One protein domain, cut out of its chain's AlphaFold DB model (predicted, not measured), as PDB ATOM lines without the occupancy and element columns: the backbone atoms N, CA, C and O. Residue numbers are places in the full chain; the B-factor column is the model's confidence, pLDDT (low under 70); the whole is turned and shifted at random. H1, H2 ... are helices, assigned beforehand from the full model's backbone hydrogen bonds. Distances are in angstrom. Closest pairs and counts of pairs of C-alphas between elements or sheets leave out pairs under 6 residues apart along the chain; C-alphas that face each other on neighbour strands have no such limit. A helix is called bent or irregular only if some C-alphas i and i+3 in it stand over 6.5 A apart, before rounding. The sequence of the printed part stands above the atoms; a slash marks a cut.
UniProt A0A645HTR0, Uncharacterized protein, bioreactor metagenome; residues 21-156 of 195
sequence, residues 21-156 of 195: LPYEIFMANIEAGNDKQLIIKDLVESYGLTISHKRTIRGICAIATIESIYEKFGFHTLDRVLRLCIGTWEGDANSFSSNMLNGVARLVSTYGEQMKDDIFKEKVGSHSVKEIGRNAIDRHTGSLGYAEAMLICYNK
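Overview. This is residues 21 to 156 of the 195 residues of an uncharacterized protein of bioreactor metagenome (UniProt A0A645HTR0). Seven helices make an elongated body with the long bent helix H3 in its middle: H1 and H2 pack on the first arm of H3 at one end, and H4 crosses the second arm. H5, H6 and H7 gather at the other end, where H7 packs on H4, H5 and H6. The printed part has 136 residues with H1 to H7 in order and no named strand; the class is all helix, its packing mostly crossed. The whole is compact, with a radius of gyration of the C-alphas of 14.3 A and spans of 47 by 29 by 25 A.

Along the chain. H1, residues 22 to 31, begins at C-alpha (50.743, 300.290, 28.050); H2 is residues 35 to 46, 16.0 A long. H3, residues 63 to 89, was assigned as one helix by its hydrogen bonds but is bent, with C-alphas 72 and 75 9.4 A apart: its arms are H3a, 63 to 72, and H3b, 75 to 89, 21.3 A. H4, residues 98 to 114, 23.9 A, is irregular, with C-alphas 110 and 113 9.5 A apart. H5 is residues 117 to 125, H6 129 to 137, and H7 143 to 155, ending at C-alpha (35.086, 304.544, 59.292).

Arrangement. H3 is the hub. H1 touches H3a, closest C-alphas Pro 22 and Ala 64, 5.9 A. H2 touches H3a with residues 37 to 40 alone, closest C-alphas Ile 40 and Glu 67, 7.5 A. H3b touches H4, closest C-alphas Val 81 and Ala 105, 5.8 A, and H5, Thr 88 and Lys 121, 4.5 A. H7 touches H4 at a steep tilt of 48 degrees, closest C-alphas Gly 103 and Ala 147, 4.2 A, and H6, Ala 136 and Gly 145, 4.3 A. H1 and H7 are apart. Every O i to N i+4 pair is within hydrogen-bond range in H1, H2, H3a, H3b, H5, H6 and H7; in H4 11 of 13 are.

Size, cuts and confidence. The C-alphas farthest apart, of Ala 32 and Lys 156, are 47.0 A apart. The printed part has no cut; the link from H2 to H3 is long. No printed residue is under 70.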
ATOM      1  N   LEU A  21      51.886 302.363  23.802       92.25
ATOM      2  CA  LEU A  21      50.978 302.533  24.921       92.25
ATOM      3  C   LEU A  21      51.037 301.294  25.826       92.25
ATOM      4  O   LEU A  21      51.204 300.181  25.329       92.25
ATOM      5  N   PRO A  22      50.779 301.435  27.139       94.94
ATOM      6  CA  PRO A  22      50.743 300.290  28.050       94.94
ATOM      7  C   PRO A  22      49.819 299.156  27.587       94.94
ATOM      8  O   PRO A  22      50.143 297.990  27.753       94.94
ATOM      9  N   TYR A  23      48.686 299.493  26.963       95.88
ATOM     10  CA  TYR A  23      47.795 298.499  26.362       95.88
ATOM     11  C   TYR A  23      48.471 297.720  25.222       95.88
ATOM     12  O   TYR A  23      48.348 296.504  25.173       95.88
ATOM     13  N   GLU A  24      49.197 298.398  24.330       95.75
ATOM     14  CA  GLU A  24      49.879 297.766  23.192       95.75
ATOM     15  C   GLU A  24      50.980 296.820  23.682       95.75
ATOM     16  O   GLU A  24      51.057 295.680  23.231       95.75
ATOM     17  N   ILE A  25      51.764 297.256  24.672       96.31
ATOM     18  CA  ILE A  25      52.800 296.435  25.314       96.31
ATOM     19  C   ILE A  25      52.174 295.205  25.981       96.31
ATOM     20  O   ILE A  25      52.661 294.089  25.820       96.31
ATOM     21  N   PHE A  26      51.074 295.387  26.713       96.94
ATOM     22  CA  PHE A  26      50.382 294.294  27.394       96.94
ATOM     23  C   PHE A  26      49.826 293.258  26.413       96.94
ATOM     24  O   PHE A  26      50.013 292.062  26.621       96.94
ATOM     25  N   MET A  27      49.195 293.705  25.322       97.69
ATOM     26  CA  MET A  27      48.690 292.810  24.278       97.69
ATOM     27  C   MET A  27      49.824 292.069  23.562       97.69
ATOM     28  O   MET A  27      49.704 290.869  23.336       97.69
ATOM     29  N   ALA A  28      50.937 292.744  23.262       97.12
ATOM     30  CA  ALA A  28      52.113 292.096  22.683       97.12
ATOM     31  C   ALA A  28      52.701 291.029  23.622       97.12
ATOM     32  O   ALA A  28      53.064 289.949  23.172       97.12
ATOM     33  N   ASN A  29      52.738 291.293  24.932       97.69
ATOM     34  CA  ASN A  29      53.192 290.320  25.926       97.69
ATOM     35  C   ASN A  29      52.260 289.106  26.047       97.69
ATOM     36  O   ASN A  29      52.747 288.000  26.262       97.69
ATOM     37  N   ILE A  30      50.945 289.291  25.894       97.88
ATOM     38  CA  ILE A  30      49.992 288.173  25.812       97.88
ATOM     39  C   ILE A  30      50.295 287.307  24.590       97.88
ATOM     40  O   ILE A  30      50.389 286.092  24.724       97.88
ATOM     41  N   GLU A  31      50.472 287.927  23.423       97.50
ATOM     42  CA  GLU A  31      50.775 287.212  22.175       97.50
ATOM     43  C   GLU A  31      52.119 286.472  22.257       97.50
ATOM     44  O   GLU A  31      52.255 285.355  21.771       97.50
ATOM     45  N   ALA A  32      53.096 287.063  22.949       97.50
ATOM     46  CA  ALA A  32      54.382 286.437  23.234       97.50
ATOM     47  C   ALA A  32      54.306 285.291  24.266       97.50
ATOM     48  O   ALA A  32      55.322 284.653  24.532       97.50
ATOM     49  N   GLY A  33      53.137 285.028  24.861       97.00
ATOM     50  CA  GLY A  33      52.948 283.958  25.839       97.00
ATOM     51  C   GLY A  33      53.518 284.263  27.225       97.00
ATOM     52  O   GLY A  33      53.826 283.338  27.970       97.00
ATOM     53  N   ASN A  34      53.678 285.538  27.593       98.06
ATOM     54  CA  ASN A  34      54.223 285.899  28.900       98.06
ATOM     55  C   ASN A  34      53.227 285.595  30.032       98.06
ATOM     56  O   ASN A  34      52.176 286.237  30.146       98.06
ATOM     57  N   ASP A  35      53.616 284.685  30.930       97.81
ATOM     58  CA  ASP A  35      52.792 284.183  32.040       97.81
ATOM     59  C   ASP A  35      52.150 285.294  32.874       97.81
ATOM     60  O   ASP A  35      50.972 285.226  33.213       97.81
ATOM     61  N   LYS A  36      52.899 286.358  33.191       97.50
ATOM     62  CA  LYS A  36      52.395 287.470  34.010       97.50
ATOM     63  C   LYS A  36      51.159 288.116  33.382       97.50
ATOM     64  O   LYS A  36      50.158 288.320  34.070       97.50
ATOM     65  N   GLN A  37      51.223 288.465  32.100       98.38
ATOM     66  CA  GLN A  37      50.111 289.124  31.421       98.38
ATOM     67  C   GLN A  37      48.955 288.159  31.146       98.38
ATOM     68  O   GLN A  37      47.805 288.580  31.266       98.38
ATOM     69  N   LEU A  38      49.240 286.880  30.880       98.44
ATOM     70  CA  LEU A  38      48.217 285.833  30.774       98.44
ATOM     71  C   LEU A  38      47.447 285.666  32.091       98.44
ATOM     72  O   LEU A  38      46.226 285.786  32.098       98.44
ATOM     73  N   ILE A  39      48.145 285.530  33.220       98.56
ATOM     74  CA  ILE A  39      47.533 285.416  34.555       98.56
ATOM     75  C   ILE A  39      46.679 286.647  34.881       98.56
ATOM     76  O   ILE A  39      45.561 286.518  35.383       98.56
ATOM     77  N   ILE A  40      47.188 287.856  34.613       98.50
ATOM     78  CA  ILE A  40      46.434 289.095  34.856       98.50
ATOM     79  C   ILE A  40      45.184 289.149  33.971       98.50
ATOM     80  O   ILE A  40      44.114 289.517  34.461       98.50
ATOM     81  N   LYS A  41      45.298 288.793  32.686       98.19
ATOM     82  CA  LYS A  41      44.167 288.751  31.752       98.19
ATOM     83  C   LYS A  41      43.109 287.757  32.225       98.19
ATOM     84  O   LYS A  41      41.952 288.151  32.361       98.19
ATOM     85  N   ASP A  42      43.506 286.529  32.535       98.38
ATOM     86  CA  ASP A  42      42.598 285.470  32.981       98.38
ATOM     87  C   ASP A  42      41.886 285.858  34.278       98.38
ATOM     88  O   ASP A  42      40.675 285.677  34.408       98.38
ATOM     89  N   LEU A  43      42.601 286.484  35.220       98.50
ATOM     90  CA  LEU A  43      42.001 287.013  36.441       98.50
ATOM     91  C   LEU A  43      40.928 288.066  36.133       98.50
ATOM     92  O   LEU A  43      39.821 287.991  36.664       98.50
ATOM     93  N   VAL A  44      41.234 289.051  35.286       97.44
ATOM     94  CA  VAL A  44      40.281 290.107  34.908       97.44
ATOM     95  C   VAL A  44      39.051 289.507  34.215       97.44
ATOM     96  O   VAL A  44      37.916 289.835  34.575       97.44
ATOM     97  N   GLU A  45      39.257 288.595  33.268       97.25
ATOM     98  CA  GLU A  45      38.187 287.951  32.502       97.25
ATOM     99  C   GLU A  45      37.345 286.984  33.343       97.25
ATOM    100  O   GLU A  45      36.141 286.877  33.110       97.25
ATOM    101  N   SER A  46      37.913 286.364  34.384       97.56
ATOM    102  CA  SER A  46      37.165 285.510  35.323       97.56
ATOM    103  C   SER A  46      36.049 286.264  36.062       97.56
ATOM    104  O   SER A  46      35.028 285.682  36.423       97.56
ATOM    105  N   TYR A  47      36.191 287.585  36.213       96.50
ATOM    106  CA  TYR A  47      35.161 288.477  36.752       96.50
ATOM    107  C   TYR A  47      34.217 289.045  35.676       96.50
ATOM    108  O   TYR A  47      33.393 289.932  35.933       96.50
ATOM    109  N   GLY A  48      34.337 288.562  34.440       93.81
ATOM    110  CA  GLY A  48      33.649 289.069  33.262       93.81
ATOM    111  C   GLY A  48      34.085 290.479  32.861       93.81
ATOM    112  O   GLY A  48      33.349 291.133  32.128       93.81
ATOM    113  N   LEU A  49      35.204 290.996  33.372       95.00
ATOM    114  CA  LEU A  49      35.742 292.284  32.942       95.00
ATOM    115  C   LEU A  49      36.545 292.113  31.647       95.00
ATOM    116  O   LEU A  49      36.903 291.005  31.263       95.00
ATOM    117  N   THR A  50      36.837 293.220  30.967       94.19
ATOM    118  CA  THR A  50      37.612 293.213  29.716       94.19
ATOM    119  C   THR A  50      38.815 294.141  29.799       94.19
ATOM    120  O   THR A  50      38.735 295.246  30.337       94.19
ATOM    121  N   ILE A  51      39.940 293.710  29.233       95.25
ATOM    122  CA  ILE A  51      41.094 294.576  28.981       95.25
ATOM    123  C   ILE A  51      40.750 295.475  27.789       95.25
ATOM    124  O   ILE A  51      40.385 294.988  26.720       95.25
ATOM    125  N   SER A  52      40.834 296.794  27.960       92.50
ATOM    126  CA  SER A  52      40.385 297.755  26.948       92.50
ATOM    127  C   SER A  52      41.393 298.882  26.749       92.50
ATOM    128  O   SER A  52      41.972 299.391  27.701       92.50
ATOM    129  N   HIS A  53      41.549 299.351  25.512       92.00
ATOM    130  CA  HIS A  53      42.353 300.540  25.201       92.00
ATOM    131  C   HIS A  53      41.621 301.856  25.525       92.00
ATOM    132  O   HIS A  53      42.223 302.929  25.511       92.00
ATOM    133  N   LYS A  54      40.313 301.798  25.806       89.75
ATOM    134  CA  LYS A  54      39.465 302.964  26.090       89.75
ATOM    135  C   LYS A  54      38.567 302.737  27.299       89.75
ATOM    136  O   LYS A  54      38.301 301.607  27.704       89.75
ATOM    137  N   ARG A  55      38.054 303.826  27.864       87.69
ATOM    138  CA  ARG A  55      37.107 303.766  28.980       87.69
ATOM    139  C   ARG A  55      35.782 303.162  28.515       87.69
ATOM    140  O   ARG A  55      35.116 303.739  27.659       87.69
ATOM    141  N   THR A  56      35.391 302.041  29.107       85.56
ATOM    142  CA  THR A  56      34.128 301.348  28.832       85.56
ATOM    143  C   THR A  56      33.541 300.783  30.124       85.56
ATOM    144  O   THR A  56      34.236 300.646  31.131       85.56
ATOM    145  N   ILE A  57      32.244 300.475  30.103       86.94
ATOM    146  CA  ILE A  57      31.584 299.746  31.192       86.94
ATOM    147  C   ILE A  57      32.207 298.353  31.287       86.94
ATOM    148  O   ILE A  57      32.421 297.712  30.258       86.94
ATOM    149  N   ARG A  58      32.514 297.906  32.512       87.62
ATOM    150  CA  ARG A  58      33.175 296.610  32.780       87.62
ATOM    151  C   ARG A  58      34.505 296.425  32.024       87.62
ATOM    152  O   ARG A  58      34.986 295.305  31.878       87.62
ATOM    153  N   GLY A  59      35.116 297.520  31.566       91.25
ATOM    154  CA  GLY A  59      36.426 297.529  30.926       91.25
ATOM    155  C   GLY A  59      37.481 298.211  31.788       91.25
ATOM    156  O   GLY A  59      37.246 299.277  32.364       91.25
ATOM    157  N   ILE A  60      38.668 297.616  31.843       94.75
ATOM    158  CA  ILE A  60      39.845 298.177  32.499       94.75
ATOM    159  C   ILE A  60      40.777 298.720  31.421       94.75
ATOM    160  O   ILE A  60      41.328 297.963  30.628       94.75
ATOM    161  N   CYS A  61      40.981 300.038  31.421       94.12
ATOM    162  CA  CYS A  61      41.982 300.695  30.576       94.12
ATOM    163  C   CYS A  61      43.243 301.124  31.335       94.12
ATOM    164  O   CYS A  61      44.214 301.579  30.738       94.12
ATOM    165  N   ALA A  62      43.254 300.985  32.663       95.25
ATOM    166  CA  ALA A  62      44.391 301.315  33.519       95.25
ATOM    167  C   ALA A  62      45.409 300.157  33.579       95.25
ATOM    168  O   ALA A  62      45.715 299.649  34.656       95.25
ATOM    169  N   ILE A  63      45.928 299.737  32.421       96.88
ATOM    170  CA  ILE A  63      46.728 298.507  32.269       96.88
ATOM    171  C   ILE A  63      48.008 298.534  33.113       96.88
ATOM    172  O   ILE A  63      48.211 297.672  33.964       96.88
ATOM    173  N   ALA A  64      48.780 299.617  33.018       96.12
ATOM    174  CA  ALA A  64      49.970 299.802  33.848       96.12
ATOM    175  C   ALA A  64      49.665 299.756  35.361       96.12
ATOM    176  O   ALA A  64      50.532 299.447  36.172       96.12
ATOM    177  N   THR A  65      48.432 300.076  35.772       97.94
ATOM    178  CA  THR A  65      48.042 300.032  37.189       97.94
ATOM    179  C   THR A  65      47.793 298.613  37.670       97.94
ATOM    180  O   THR A  65      48.278 298.268  38.742       97.94
ATOM    181  N   ILE A  66      47.066 297.795  36.906       97.62
ATOM    182  CA  ILE A  66      46.833 296.396  37.289       97.62
ATOM    183  C   ILE A  66      48.141 295.597  37.281       97.62
ATOM    184  O   ILE A  66      48.378 294.846  38.225       97.62
ATOM    185  N   GLU A  67      49.033 295.844  36.314       97.75
ATOM    186  CA  GLU A  67      50.384 295.267  36.310       97.75
ATOM    187  C   GLU A  67      51.183 295.720  37.532       97.75
ATOM    188  O   GLU A  67      51.719 294.889  38.259       97.75
ATOM    189  N   SER A  68      51.187 297.022  37.840       97.62
ATOM    190  CA  SER A  68      51.929 297.523  39.000       97.62
ATOM    191  C   SER A  68      51.398 296.981  40.331       97.62
ATOM    192  O   SER A  68      52.183 296.754  41.250       97.62
ATOM    193  N   ILE A  69      50.084 296.771  40.463       98.19
ATOM    194  CA  ILE A  69      49.494 296.157  41.661       98.19
ATOM    195  C   ILE A  69      49.926 294.693  41.769       98.19
ATOM    196  O   ILE A  69      50.330 294.273  42.854       98.19
ATOM    197  N   TYR A  70      49.880 293.943  40.664       98.25
ATOM    198  CA  TYR A  70      50.344 292.558  40.621       98.25
ATOM    199  C   TYR A  70      51.819 292.449  41.020       98.25
ATOM    200  O   TYR A  70      52.164 291.664  41.897       98.25
ATOM    201  N   GLU A  71      52.681 293.277  40.433       97.25
ATOM    202  CA  GLU A  71      54.123 293.262  40.700       97.25
ATOM    203  C   GLU A  71      54.457 293.643  42.143       97.25
ATOM    204  O   GLU A  71      55.304 293.017  42.773       97.25
ATOM    205  N   LYS A  72      53.793 294.667  42.692       96.19
ATOM    206  CA  LYS A  72      54.115 295.182  44.032       96.19
ATOM    207  C   LYS A  72      53.506 294.365  45.161       96.19
ATOM    208  O   LYS A  72      54.090 294.305  46.242       96.19
ATOM    209  N   PHE A  73      52.310 293.822  44.954       96.00
ATOM    210  CA  PHE A  73      51.503 293.244  46.031       96.00
ATOM    211  C   PHE A  73      51.060 291.800  45.771       96.00
ATOM    212  O   PHE A  73      50.420 291.196  46.637       96.00
ATOM    213  N   GLY A  74      51.390 291.244  44.606       97.00
ATOM    214  CA  GLY A  74      51.073 289.876  44.220       97.00
ATOM    215  C   GLY A  74      49.631 289.665  43.756       97.00
ATOM    216  O   GLY A  74      48.747 290.516  43.909       97.00
ATOM    217  N   PHE A  75      49.398 288.464  43.223       97.94
ATOM    218  CA  PHE A  75      48.118 288.014  42.673       97.94
ATOM    219  C   PHE A  75      46.941 288.219  43.637       97.94
ATOM    220  O   PHE A  75      45.948 288.839  43.270       97.94
ATOM    221  N   HIS A  76      47.059 287.761  44.888       97.69
ATOM    222  CA  HIS A  76      45.958 287.823  45.860       97.69
ATOM    223  C   HIS A  76      45.512 289.253  46.180       97.69
ATOM    224  O   HIS A  76      44.328 289.497  46.418       97.69
ATOM    225  N   THR A  77      46.443 290.211  46.167       98.00
ATOM    226  CA  THR A  77      46.095 291.617  46.378       98.00
ATOM    227  C   THR A  77      45.358 292.179  45.172       98.00
ATOM    228  O   THR A  77      44.330 292.826  45.358       98.00
ATOM    229  N   LEU A  78      45.830 291.907  43.948       98.56
ATOM    230  CA  LEU A  78      45.124 292.324  42.732       98.56
ATOM    231  C   LEU A  78      43.710 291.731  42.686       98.56
ATOM    232  O   LEU A  78      42.743 292.460  42.474       98.56
ATOM    233  N   ASP A  79      43.585 290.434  42.955       98.56
ATOM    234  CA  ASP A  79      42.313 289.721  43.019       98.56
ATOM    235  C   ASP A  79      41.336 290.367  44.019       98.56
ATOM    236  O   ASP A  79      40.198 290.694  43.671       98.56
ATOM    237  N   ARG A  80      41.785 290.642  45.251       98.44
ATOM    238  CA  ARG A  80      40.952 291.316  46.258       98.44
ATOM    239  C   ARG A  80      40.570 292.736  45.839       98.44
ATOM    240  O   ARG A  80      39.430 293.140  46.057       98.44
ATOM    241  N   VAL A  81      41.482 293.491  45.225       98.56
ATOM    242  CA  VAL A  81      41.201 294.845  44.712       98.56
ATOM    243  C   VAL A  81      40.096 294.807  43.657       98.56
ATOM    244  O   VAL A  81      39.148 295.588  43.751       98.56
ATOM    245  N   LEU A  82      40.176 293.885  42.694       98.12
ATOM    246  CA  LEU A  82      39.149 293.728  41.665       98.12
ATOM    247  C   LEU A  82      37.802 293.352  42.288       98.12
ATOM    248  O   LEU A  82      36.807 294.024  42.011       98.12
ATOM    249  N   ARG A  83      37.771 292.363  43.192       97.88
ATOM    250  CA  ARG A  83      36.546 291.960  43.906       97.88
ATOM    251  C   ARG A  83      35.909 293.101  44.689       97.88
ATOM    252  O   ARG A  83      34.688 293.240  44.664       97.88
ATOM    253  N   LEU A  84      36.709 293.922  45.366       98.31
ATOM    254  CA  LEU A  84      36.211 295.088  46.090       98.31
ATOM    255  C   LEU A  84      35.640 296.133  45.131       98.31
ATOM    256  O   LEU A  84      34.520 296.584  45.353       98.31
ATOM    257  N   CYS A  85      36.338 296.481  44.047       97.50
ATOM    258  CA  CYS A  85      35.815 297.430  43.061       97.50
ATOM    259  C   CYS A  85      34.504 296.940  42.422       97.50
ATOM    260  O   CYS A  85      33.550 297.712  42.325       97.50
ATOM    261  N   ILE A  86      34.431 295.661  42.034       96.75
ATOM    262  CA  ILE A  86      33.226 295.052  41.450       96.75
ATOM    263  C   ILE A  86      32.087 295.036  42.469       96.75
ATOM    264  O   ILE A  86      31.003 295.518  42.175       96.75
ATOM    265  N   GLY A  87      32.330 294.516  43.673       96.81
ATOM    266  CA  GLY A  87      31.296 294.390  44.700       96.81
ATOM    267  C   GLY A  87      30.820 295.724  45.278       96.81
ATOM    268  O   GLY A  87      29.801 295.746  45.955       96.81
ATOM    269  N   THR A  88      31.555 296.816  45.042       97.81
ATOM    270  CA  THR A  88      31.213 298.154  45.551       97.81
ATOM    271  C   THR A  88      30.526 299.020  44.492       97.81
ATOM    272  O   THR A  88      29.642 299.797  44.838       97.81
ATOM    273  N   TRP A  89      30.917 298.913  43.214       96.25
ATOM    274  CA  TRP A  89      30.422 299.802  42.148       96.25
ATOM    275  C   TRP A  89      29.990 299.089  40.860       96.25
ATOM    276  O   TRP A  89      29.720 299.760  39.869       96.25
ATOM    277  N   GLU A  90      29.971 297.755  40.832       91.12
ATOM    278  CA  GLU A  90      29.421 296.923  39.743       91.12
ATOM    279  C   GLU A  90      29.977 297.217  38.334       91.12
ATOM    280  O   GLU A  90      29.392 296.862  37.312       91.12
ATOM    281  N   GLY A  91      31.152 297.844  38.257       80.88
ATOM    282  CA  GLY A  91      31.766 298.243  36.994       80.88
ATOM    283  C   GLY A  91      31.241 299.551  36.396       80.88
ATOM    284  O   GLY A  91      31.388 299.751  35.186       80.88
ATOM    285  N   ASP A  92      30.698 300.452  37.228       87.44
ATOM    286  CA  ASP A  92      30.390 301.844  36.874       87.44
ATOM    287  C   ASP A  92      31.602 302.538  36.222       87.44
ATOM    288  O   ASP A  92      32.771 302.200  36.460       87.44
ATOM    289  N   ALA A  93      31.342 303.542  35.393       82.62
ATOM    290  CA  ALA A  93      32.366 304.311  34.718       82.62
ATOM    291  C   ALA A  93      33.377 304.888  35.725       82.62
ATOM    292  O   ALA A  93      33.036 305.652  36.625       82.62
ATOM    293  N   ASN A  94      34.661 304.589  35.500       89.00
ATOM    294  CA  ASN A  94      35.808 304.972  36.343       89.00
ATOM    295  C   ASN A  94      35.989 304.191  37.656       89.00
ATOM    296  O   ASN A  94      36.966 304.465  38.363       89.00
ATOM    297  N   SER A  95      35.153 303.191  37.954       93.31
ATOM    298  CA  SER A  95      35.364 302.269  39.092       93.31
ATOM    299  C   SER A  95      36.671 301.460  38.985       93.31
ATOM    300  O   SER A  95      37.221 301.026  39.992       93.31
ATOM    301  N   PHE A  96      37.230 301.341  37.776       95.62
ATOM    302  CA  PHE A  96      38.551 300.754  37.507       95.62
ATOM    303  C   PHE A  96      39.570 301.776  36.986       95.62
ATOM    304  O   PHE A  96      40.512 301.438  36.267       95.62
ATOM    305  N   SER A  97      39.381 303.061  37.296       95.06
ATOM    306  CA  SER A  97      40.398 304.070  36.995       95.06
ATOM    307  C   SER A  97      41.675 303.823  37.804       95.06
ATOM    308  O   SER A  97      41.644 303.234  38.884       95.06
ATOM    309  N   SER A  98      42.807 304.323  37.304       96.12
ATOM    310  CA  SER A  98      44.111 304.139  37.954       96.12
ATOM    311  C   SER A  98      44.125 304.620  39.414       96.12
ATOM    312  O   SER A  98      44.640 303.931  40.293       96.12
ATOM    313  N   ASN A  99      43.501 305.767  39.708       96.56
ATOM    314  CA  ASN A  99      43.412 306.285  41.076       96.56
ATOM    315  C   ASN A  99      42.522 305.423  41.977       96.56
ATOM    316  O   ASN A  99      42.874 305.209  43.135       96.56
ATOM    317  N   MET A 100      41.410 304.910  41.445       96.81
ATOM    318  CA  MET A 100      40.500 304.034  42.182       96.81
ATOM    319  C   MET A 100      41.199 302.728  42.572       96.81
ATOM    320  O   MET A 100      41.289 302.406  43.754       96.81
ATOM    321  N   LEU A 101      41.792 302.039  41.592       97.94
ATOM    322  CA  LEU A 101      42.522 300.786  41.801       97.94
ATOM    323  C   LEU A 101      43.683 300.957  42.788       97.94
ATOM    324  O   LEU A 101      43.805 300.184  43.733       97.94
ATOM    325  N   ASN A 102      44.504 301.997  42.617       97.75
ATOM    326  CA  ASN A 102      45.614 302.263  43.533       97.75
ATOM    327  C   ASN A 102      45.140 302.668  44.939       97.75
ATOM    328  O   ASN A 102      45.802 302.332  45.921       97.75
ATOM    329  N   GLY A 103      44.019 303.386  45.051       97.50
ATOM    330  CA  GLY A 103      43.417 303.743  46.335       97.50
ATOM    331  C   GLY A 103      42.974 302.502  47.111       97.50
ATOM    332  O   GLY A 103      43.368 302.322  48.263       97.50
ATOM    333  N   VAL A 104      42.242 301.598  46.452       98.31
ATOM    334  CA  VAL A 104      41.819 300.317  47.042       98.31
ATOM    335  C   VAL A 104      43.028 299.429  47.355       98.31
ATOM    336  O   VAL A 104      43.114 298.893  48.458       98.31
ATOM    337  N   ALA A 105      44.010 299.325  46.455       98.19
ATOM    338  CA  ALA A 105      45.232 298.547  46.686       98.19
ATOM    339  C   ALA A 105      46.026 299.052  47.900       98.19
ATOM    340  O   ALA A 105      46.533 298.258  48.696       98.19
ATOM    341  N   ARG A 106      46.094 300.376  48.094       96.69
ATOM    342  CA  ARG A 106      46.700 300.973  49.289       96.69
ATOM    343  C   ARG A 106      45.942 300.577  50.554       96.69
ATOM    344  O   ARG A 106      46.576 300.195  51.528       96.69
ATOM    345  N   LEU A 107      44.610 300.610  50.549       97.88
ATOM    346  CA  LEU A 107      43.818 300.182  51.707       97.88
ATOM    347  C   LEU A 107      44.022 298.700  52.034       97.88
ATOM    348  O   LEU A 107      44.271 298.357  53.191       97.88
ATOM    349  N   VAL A 108      43.969 297.838  51.018       97.94
ATOM    350  CA  VAL A 108      44.179 296.391  51.162       97.94
ATOM    351  C   VAL A 108      45.569 296.096  51.723       97.94
ATOM    352  O   VAL A 108      45.681 295.364  52.702       97.94
ATOM    353  N   SER A 109      46.619 296.700  51.161       96.06
ATOM    354  CA  SER A 109      47.999 296.480  51.617       96.06
ATOM    355  C   SER A 109      48.294 297.086  52.993       96.06
ATOM    356  O   SER A 109      49.066 296.513  53.757       96.06
ATOM    357  N   THR A 110      47.681 298.220  53.348       96.31
ATOM    358  CA  THR A 110      47.900 298.874  54.648       96.31
ATOM    359  C   THR A 110      47.148 298.192  55.790       96.31
ATOM    360  O   THR A 110      47.681 298.099  56.896       96.31
ATOM    361  N   TYR A 111      45.908 297.749  55.566       96.44
ATOM    362  CA  TYR A 111      45.046 297.242  56.639       96.44
ATOM    363  C   TYR A 111      44.836 295.728  56.609       96.44
ATOM    364  O   TYR A 111      44.391 295.174  57.615       96.44
ATOM    365  N   GLY A 112      45.159 295.049  55.505       95.00
ATOM    366  CA  GLY A 112      45.051 293.598  55.389       95.00
ATOM    367  C   GLY A 112      43.674 293.094  55.823       95.00
ATOM    368  O   GLY A 112      42.642 293.563  55.336       95.00
ATOM    369  N   GLU A 113      43.657 292.160  56.766       94.50
ATOM    370  CA  GLU A 113      42.442 291.537  57.311       94.50
ATOM    371  C   GLU A 113      41.660 292.415  58.308       94.50
ATOM    372  O   GLU A 113      40.525 292.081  58.677       94.50
ATOM    373  N   GLN A 114      42.248 293.531  58.763       96.56
ATOM    374  CA  GLN A 114      41.575 294.486  59.656       96.56
ATOM    375  C   GLN A 114      40.461 295.232  58.914       96.56
ATOM    376  O   GLN A 114      39.436 295.568  59.506       96.56
ATOM    377  N   MET A 115      40.642 295.466  57.611       97.44
ATOM    378  CA  MET A 115      39.585 295.972  56.745       97.44
ATOM    379  C   MET A 115      38.683 294.815  56.323       97.44
ATOM    380  O   MET A 115      39.153 293.862  55.703       97.44
ATOM    381  N   LYS A 116      37.393 294.891  56.660       97.75
ATOM    382  CA  LYS A 116      36.404 293.869  56.301       97.75
ATOM    383  C   LYS A 116      35.744 294.212  54.973       97.75
ATOM    384  O   LYS A 116      35.211 295.309  54.818       97.75
ATOM    385  N   ASP A 117      35.755 293.261  54.047       98.44
ATOM    386  CA  ASP A 117      35.315 293.482  52.668       98.44
ATOM    387  C   ASP A 117      33.832 293.847  52.576       98.44
ATOM    388  O   ASP A 117      33.477 294.759  51.838       98.44
ATOM    389  N   ASP A 118      32.965 293.205  53.358       98.19
ATOM    390  CA  ASP A 118      31.527 293.491  53.297       98.19
ATOM    391  C   ASP A 118      31.186 294.861  53.890       98.19
ATOM    392  O   ASP A 118      30.376 295.591  53.326       98.19
ATOM    393  N   ILE A 119      31.899 295.277  54.943       98.00
ATOM    394  CA  ILE A 119      31.785 296.636  55.493       98.00
ATOM    395  C   ILE A 119      32.291 297.665  54.480       98.00
ATOM    396  O   ILE A 119      31.713 298.744  54.350       98.00
ATOM    397  N   PHE A 120      33.374 297.347  53.760       98.56
ATOM    398  CA  PHE A 120      33.876 298.204  52.694       98.56
ATOM    399  C   PHE A 120      32.820 298.392  51.607       98.56
ATOM    400  O   PHE A 120      32.459 299.533  51.328       98.56
ATOM    401  N   LYS A 121      32.272 297.299  51.066       98.38
ATOM    402  CA  LYS A 121      31.233 297.352  50.027       98.38
ATOM    403  C   LYS A 121      30.008 298.135  50.500       98.38
ATOM    404  O   LYS A 121      29.580 299.050  49.810       98.38
ATOM    405  N   GLU A 122      29.499 297.850  51.699       97.62
ATOM    406  CA  GLU A 122      28.324 298.528  52.265       97.62
ATOM    407  C   GLU A 122      28.561 300.038  52.430       97.62
ATOM    408  O   GLU A 122      27.804 300.876  51.932       97.62
ATOM    409  N   LYS A 123      29.628 300.418  53.139       98.06
ATOM    410  CA  LYS A 123      29.825 301.813  53.546       98.06
ATOM    411  C   LYS A 123      30.434 302.669  52.458       98.06
ATOM    412  O   LYS A 123      30.012 303.812  52.274       98.06
ATOM    413  N   VAL A 124      31.430 302.154  51.747       98.12
ATOM    414  CA  VAL A 124      32.060 302.890  50.650       98.12
ATOM    415  C   VAL A 124      31.124 302.908  49.441       98.12
ATOM    416  O   VAL A 124      30.965 303.968  48.842       98.12
ATOM    417  N   GLY A 125      30.417 301.805  49.165       97.25
ATOM    418  CA  GLY A 125      29.440 301.696  48.071       97.25
ATOM    419  C   GLY A 125      28.181 302.538  48.257       97.25
ATOM    420  O   GLY A 125      27.506 302.846  47.282       97.25
ATOM    421  N   SER A 126      27.914 303.035  49.471       96.94
ATOM    422  CA  SER A 126      26.893 304.074  49.685       96.94
ATOM    423  C   SER A 126      27.222 305.428  49.026       96.94
ATOM    424  O   SER A 126      26.395 306.336  49.063       96.94
ATOM    425  N   HIS A 127      28.416 305.571  48.434       97.31
ATOM    426  CA  HIS A 127      28.849 306.748  47.685       97.31
ATOM    427  C   HIS A 127      29.222 306.345  46.254       97.31
ATOM    428  O   HIS A 127      29.964 305.387  46.015       97.31
ATOM    429  N   SER A 128      28.757 307.131  45.289       96.56
ATOM    430  CA  SER A 128      29.082 306.937  43.875       96.56
ATOM    431  C   SER A 128      30.574 307.142  43.594       96.56
ATOM    432  O   SER A 128      31.265 307.904  44.279       96.56
ATOM    433  N   VAL A 129      31.069 306.553  42.501       95.56
ATOM    434  CA  VAL A 129      32.452 306.754  42.022       95.56
ATOM    435  C   VAL A 129      32.781 308.246  41.870       95.56
ATOM    436  O   VAL A 129      33.880 308.691  42.207       95.56
ATOM    437  N   LYS A 130      31.812 309.047  41.406       94.88
ATOM    438  CA  LYS A 130      31.956 310.503  41.245       94.88
ATOM    439  C   LYS A 130      32.070 311.241  42.578       94.88
ATOM    440  O   LYS A 130      32.806 312.220  42.655       94.88
ATOM    441  N   GLU A 131      31.333 310.823  43.603       96.12
ATOM    442  CA  GLU A 131      31.432 311.409  44.948       96.12
ATOM    443  C   GLU A 131      32.768 311.080  45.595       96.12
ATOM    444  O   GLU A 131      33.412 311.980  46.127       96.12
ATOM    445  N   ILE A 132      33.227 309.830  45.475       97.44
ATOM    446  CA  ILE A 132      34.564 309.440  45.931       97.44
ATOM    447  C   ILE A 132      35.631 310.282  45.229       97.44
ATOM    448  O   ILE A 132      36.502 310.834  45.896       97.44
ATOM    449  N   GLY A 133      35.534 310.444  43.906       95.31
ATOM    450  CA  GLY A 133      36.480 311.251  43.137       95.31
ATOM    451  C   GLY A 133      36.506 312.726  43.544       95.31
ATOM    452  O   GLY A 133      37.588 313.288  43.681       95.31
ATOM    453  N   ARG A 134      35.340 313.344  43.786       94.69
ATOM    454  CA  ARG A 134      35.254 314.727  44.291       94.69
ATOM    455  C   ARG A 134      35.881 314.853  45.674       94.69
ATOM    456  O   ARG A 134      36.773 315.668  45.862       94.69
ATOM    457  N   ASN A 135      35.476 313.987  46.600       94.50
ATOM    458  CA  ASN A 135      35.986 314.005  47.966       94.50
ATOM    459  C   ASN A 135      37.497 313.761  48.017       94.50
ATOM    460  O   ASN A 135      38.157 314.318  48.882       94.50
ATOM    461  N   ALA A 136      38.046 312.941  47.116       95.25
ATOM    462  CA  ALA A 136      39.471 312.638  47.065       95.25
ATOM    463  C   ALA A 136      40.337 313.865  46.743       95.25
ATOM    464  O   ALA A 136      41.409 314.010  47.331       95.25
ATOM    465  N   ILE A 137      39.872 314.743  45.844       91.06
ATOM    466  CA  ILE A 137      40.608 315.946  45.417       91.06
ATOM    467  C   ILE A 137      40.841 316.888  46.601       91.06
ATOM    468  O   ILE A 137      41.950 317.388  46.769       91.06
ATOM    469  N   ASP A 138      39.833 317.056  47.460       87.00
ATOM    470  CA  ASP A 138      39.911 317.922  48.643       87.00
ATOM    471  C   ASP A 138      40.814 317.354  49.753       87.00
ATOM    472  O   ASP A 138      41.092 318.038  50.739       87.00
ATOM    473  N   ARG A 139      41.255 316.093  49.635       84.88
ATOM    474  CA  ARG A 139      42.152 315.444  50.604       84.88
ATOM    475  C   ARG A 139      43.600 315.499  50.163       84.88
ATOM    476  O   ARG A 139      44.439 316.055  50.863       84.88
ATOM    477  N   HIS A 140      43.895 314.889  49.019       86.25
ATOM    478  CA  HIS A 140      45.254 314.792  48.505       86.25
ATOM    479  C   HIS A 140      45.247 314.481  47.007       86.25
ATOM    480  O   HIS A 140      44.365 313.793  46.493       86.25
ATOM    481  N   THR A 141      46.294 314.899  46.299       83.88
ATOM    482  CA  THR A 141      46.475 314.562  44.885       83.88
ATOM    483  C   THR A 141      46.675 313.056  44.682       83.88
ATOM    484  O   THR A 141      47.424 312.401  45.416       83.88
ATOM    485  N   GLY A 142      46.046 312.515  43.636       89.62
ATOM    486  CA  GLY A 142      46.258 311.146  43.163       89.62
ATOM    487  C   GLY A 142      45.639 310.071  44.059       89.62
ATOM    488  O   GLY A 142      44.643 310.288  44.745       89.62
ATOM    489  N   SER A 143      46.229 308.876  44.040       92.62
ATOM    490  CA  SER A 143      45.677 307.682  44.693       92.62
ATOM    491  C   SER A 143      45.608 307.753  46.223       92.62
ATOM    492  O   SER A 143      44.792 307.053  46.821       92.62
ATOM    493  N   LEU A 144      46.417 308.603  46.867       94.31
ATOM    494  CA  LEU A 144      46.363 308.795  48.319       94.31
ATOM    495  C   LEU A 144      45.044 309.452  48.749       94.31
ATOM    496  O   LEU A 144      44.399 308.949  49.663       94.31
ATOM    497  N   GLY A 145      44.588 310.487  48.035       96.12
ATOM    498  CA  GLY A 145      43.308 311.139  48.330       96.12
ATOM    499  C   GLY A 145      42.123 310.190  48.162       96.12
ATOM    500  O   GLY A 145      41.187 310.213  48.957       96.12
ATOM    501  N   TYR A 146      42.194 309.285  47.179       97.81
ATOM    502  CA  TYR A 146      41.194 308.230  46.985       97.81
ATOM    503  C   TYR A 146      41.172 307.245  48.160       97.81
ATOM    504  O   TYR A 146      40.094 306.931  48.665       97.81
ATOM    505  N   ALA A 147      42.340 306.792  48.628       97.62
ATOM    506  CA  ALA A 147      42.431 305.918  49.797       97.62
ATOM    507  C   ALA A 147      41.869 306.596  51.059       97.62
ATOM    508  O   ALA A 147      41.101 305.981  51.797       97.62
ATOM    509  N   GLU A 148      42.195 307.871  51.288       97.19
ATOM    510  CA  GLU A 148      41.663 308.637  52.419       97.19
ATOM    511  C   GLU A 148      40.145 308.812  52.344       97.19
ATOM    512  O   GLU A 148      39.448 308.547  53.324       97.19
ATOM    513  N   ALA A 149      39.618 309.222  51.186       98.06
ATOM    514  CA  ALA A 149      38.185 309.412  50.988       98.06
ATOM    515  C   ALA A 149      37.406 308.118  51.275       98.06
ATOM    516  O   ALA A 149      36.429 308.134  52.024       98.06
ATOM    517  N   MET A 150      37.876 306.982  50.750       98.25
ATOM    518  CA  MET A 150      37.271 305.674  51.016       98.25
ATOM    519  C   MET A 150      37.384 305.264  52.485       98.25
ATOM    520  O   MET A 150      36.412 304.767  53.050       98.25
ATOM    521  N   LEU A 151      38.531 305.495  53.131       97.94
ATOM    522  CA  LEU A 151      38.717 305.158  54.542       97.94
ATOM    523  C   LEU A 151      37.780 305.960  55.450       97.94
ATOM    524  O   LEU A 151      37.257 305.431  56.429       97.94
ATOM    525  N   ILE A 152      37.540 307.228  55.123       97.25
ATOM    526  CA  ILE A 152      36.589 308.075  55.849       97.25
ATOM    527  C   ILE A 152      35.171 307.525  55.701       97.25
ATOM    528  O   ILE A 152      34.456 307.422  56.702       97.25
ATOM    529  N   CYS A 153      34.773 307.121  54.491       97.81
ATOM    530  CA  CYS A 153      33.488 306.458  54.269       97.81
ATOM    531  C   CYS A 153      33.386 305.151  55.071       97.81
ATOM    532  O   CYS A 153      32.401 304.949  55.780       97.81
ATOM    533  N   TYR A 154      34.424 304.312  55.037       98.38
ATOM    534  CA  TYR A 154      34.505 303.057  55.790       98.38
ATOM    535  C   TYR A 154      34.352 303.280  57.307       98.38
ATOM    536  O   TYR A 154      33.536 302.639  57.974       98.38
ATOM    537  N   ASN A 155      35.082 304.248  57.859       97.94
ATOM    538  CA  ASN A 155      35.086 304.544  59.292       97.94
ATOM    539  C   ASN A 155      33.823 305.261  59.782       97.94
ATOM    540  O   ASN A 155      33.607 305.364  60.993       97.94
ATOM    541  N   LYS A 156      32.976 305.766  58.877       96.44
ATOM    542  CA  LYS A 156      31.784 306.542  59.231       96.44
ATOM    543  C   LYS A 156      30.921 305.767  60.234       96.44
ATOM    544  O   LYS A 156      30.531 304.621  59.992       96.44
TER     545      LYS A 156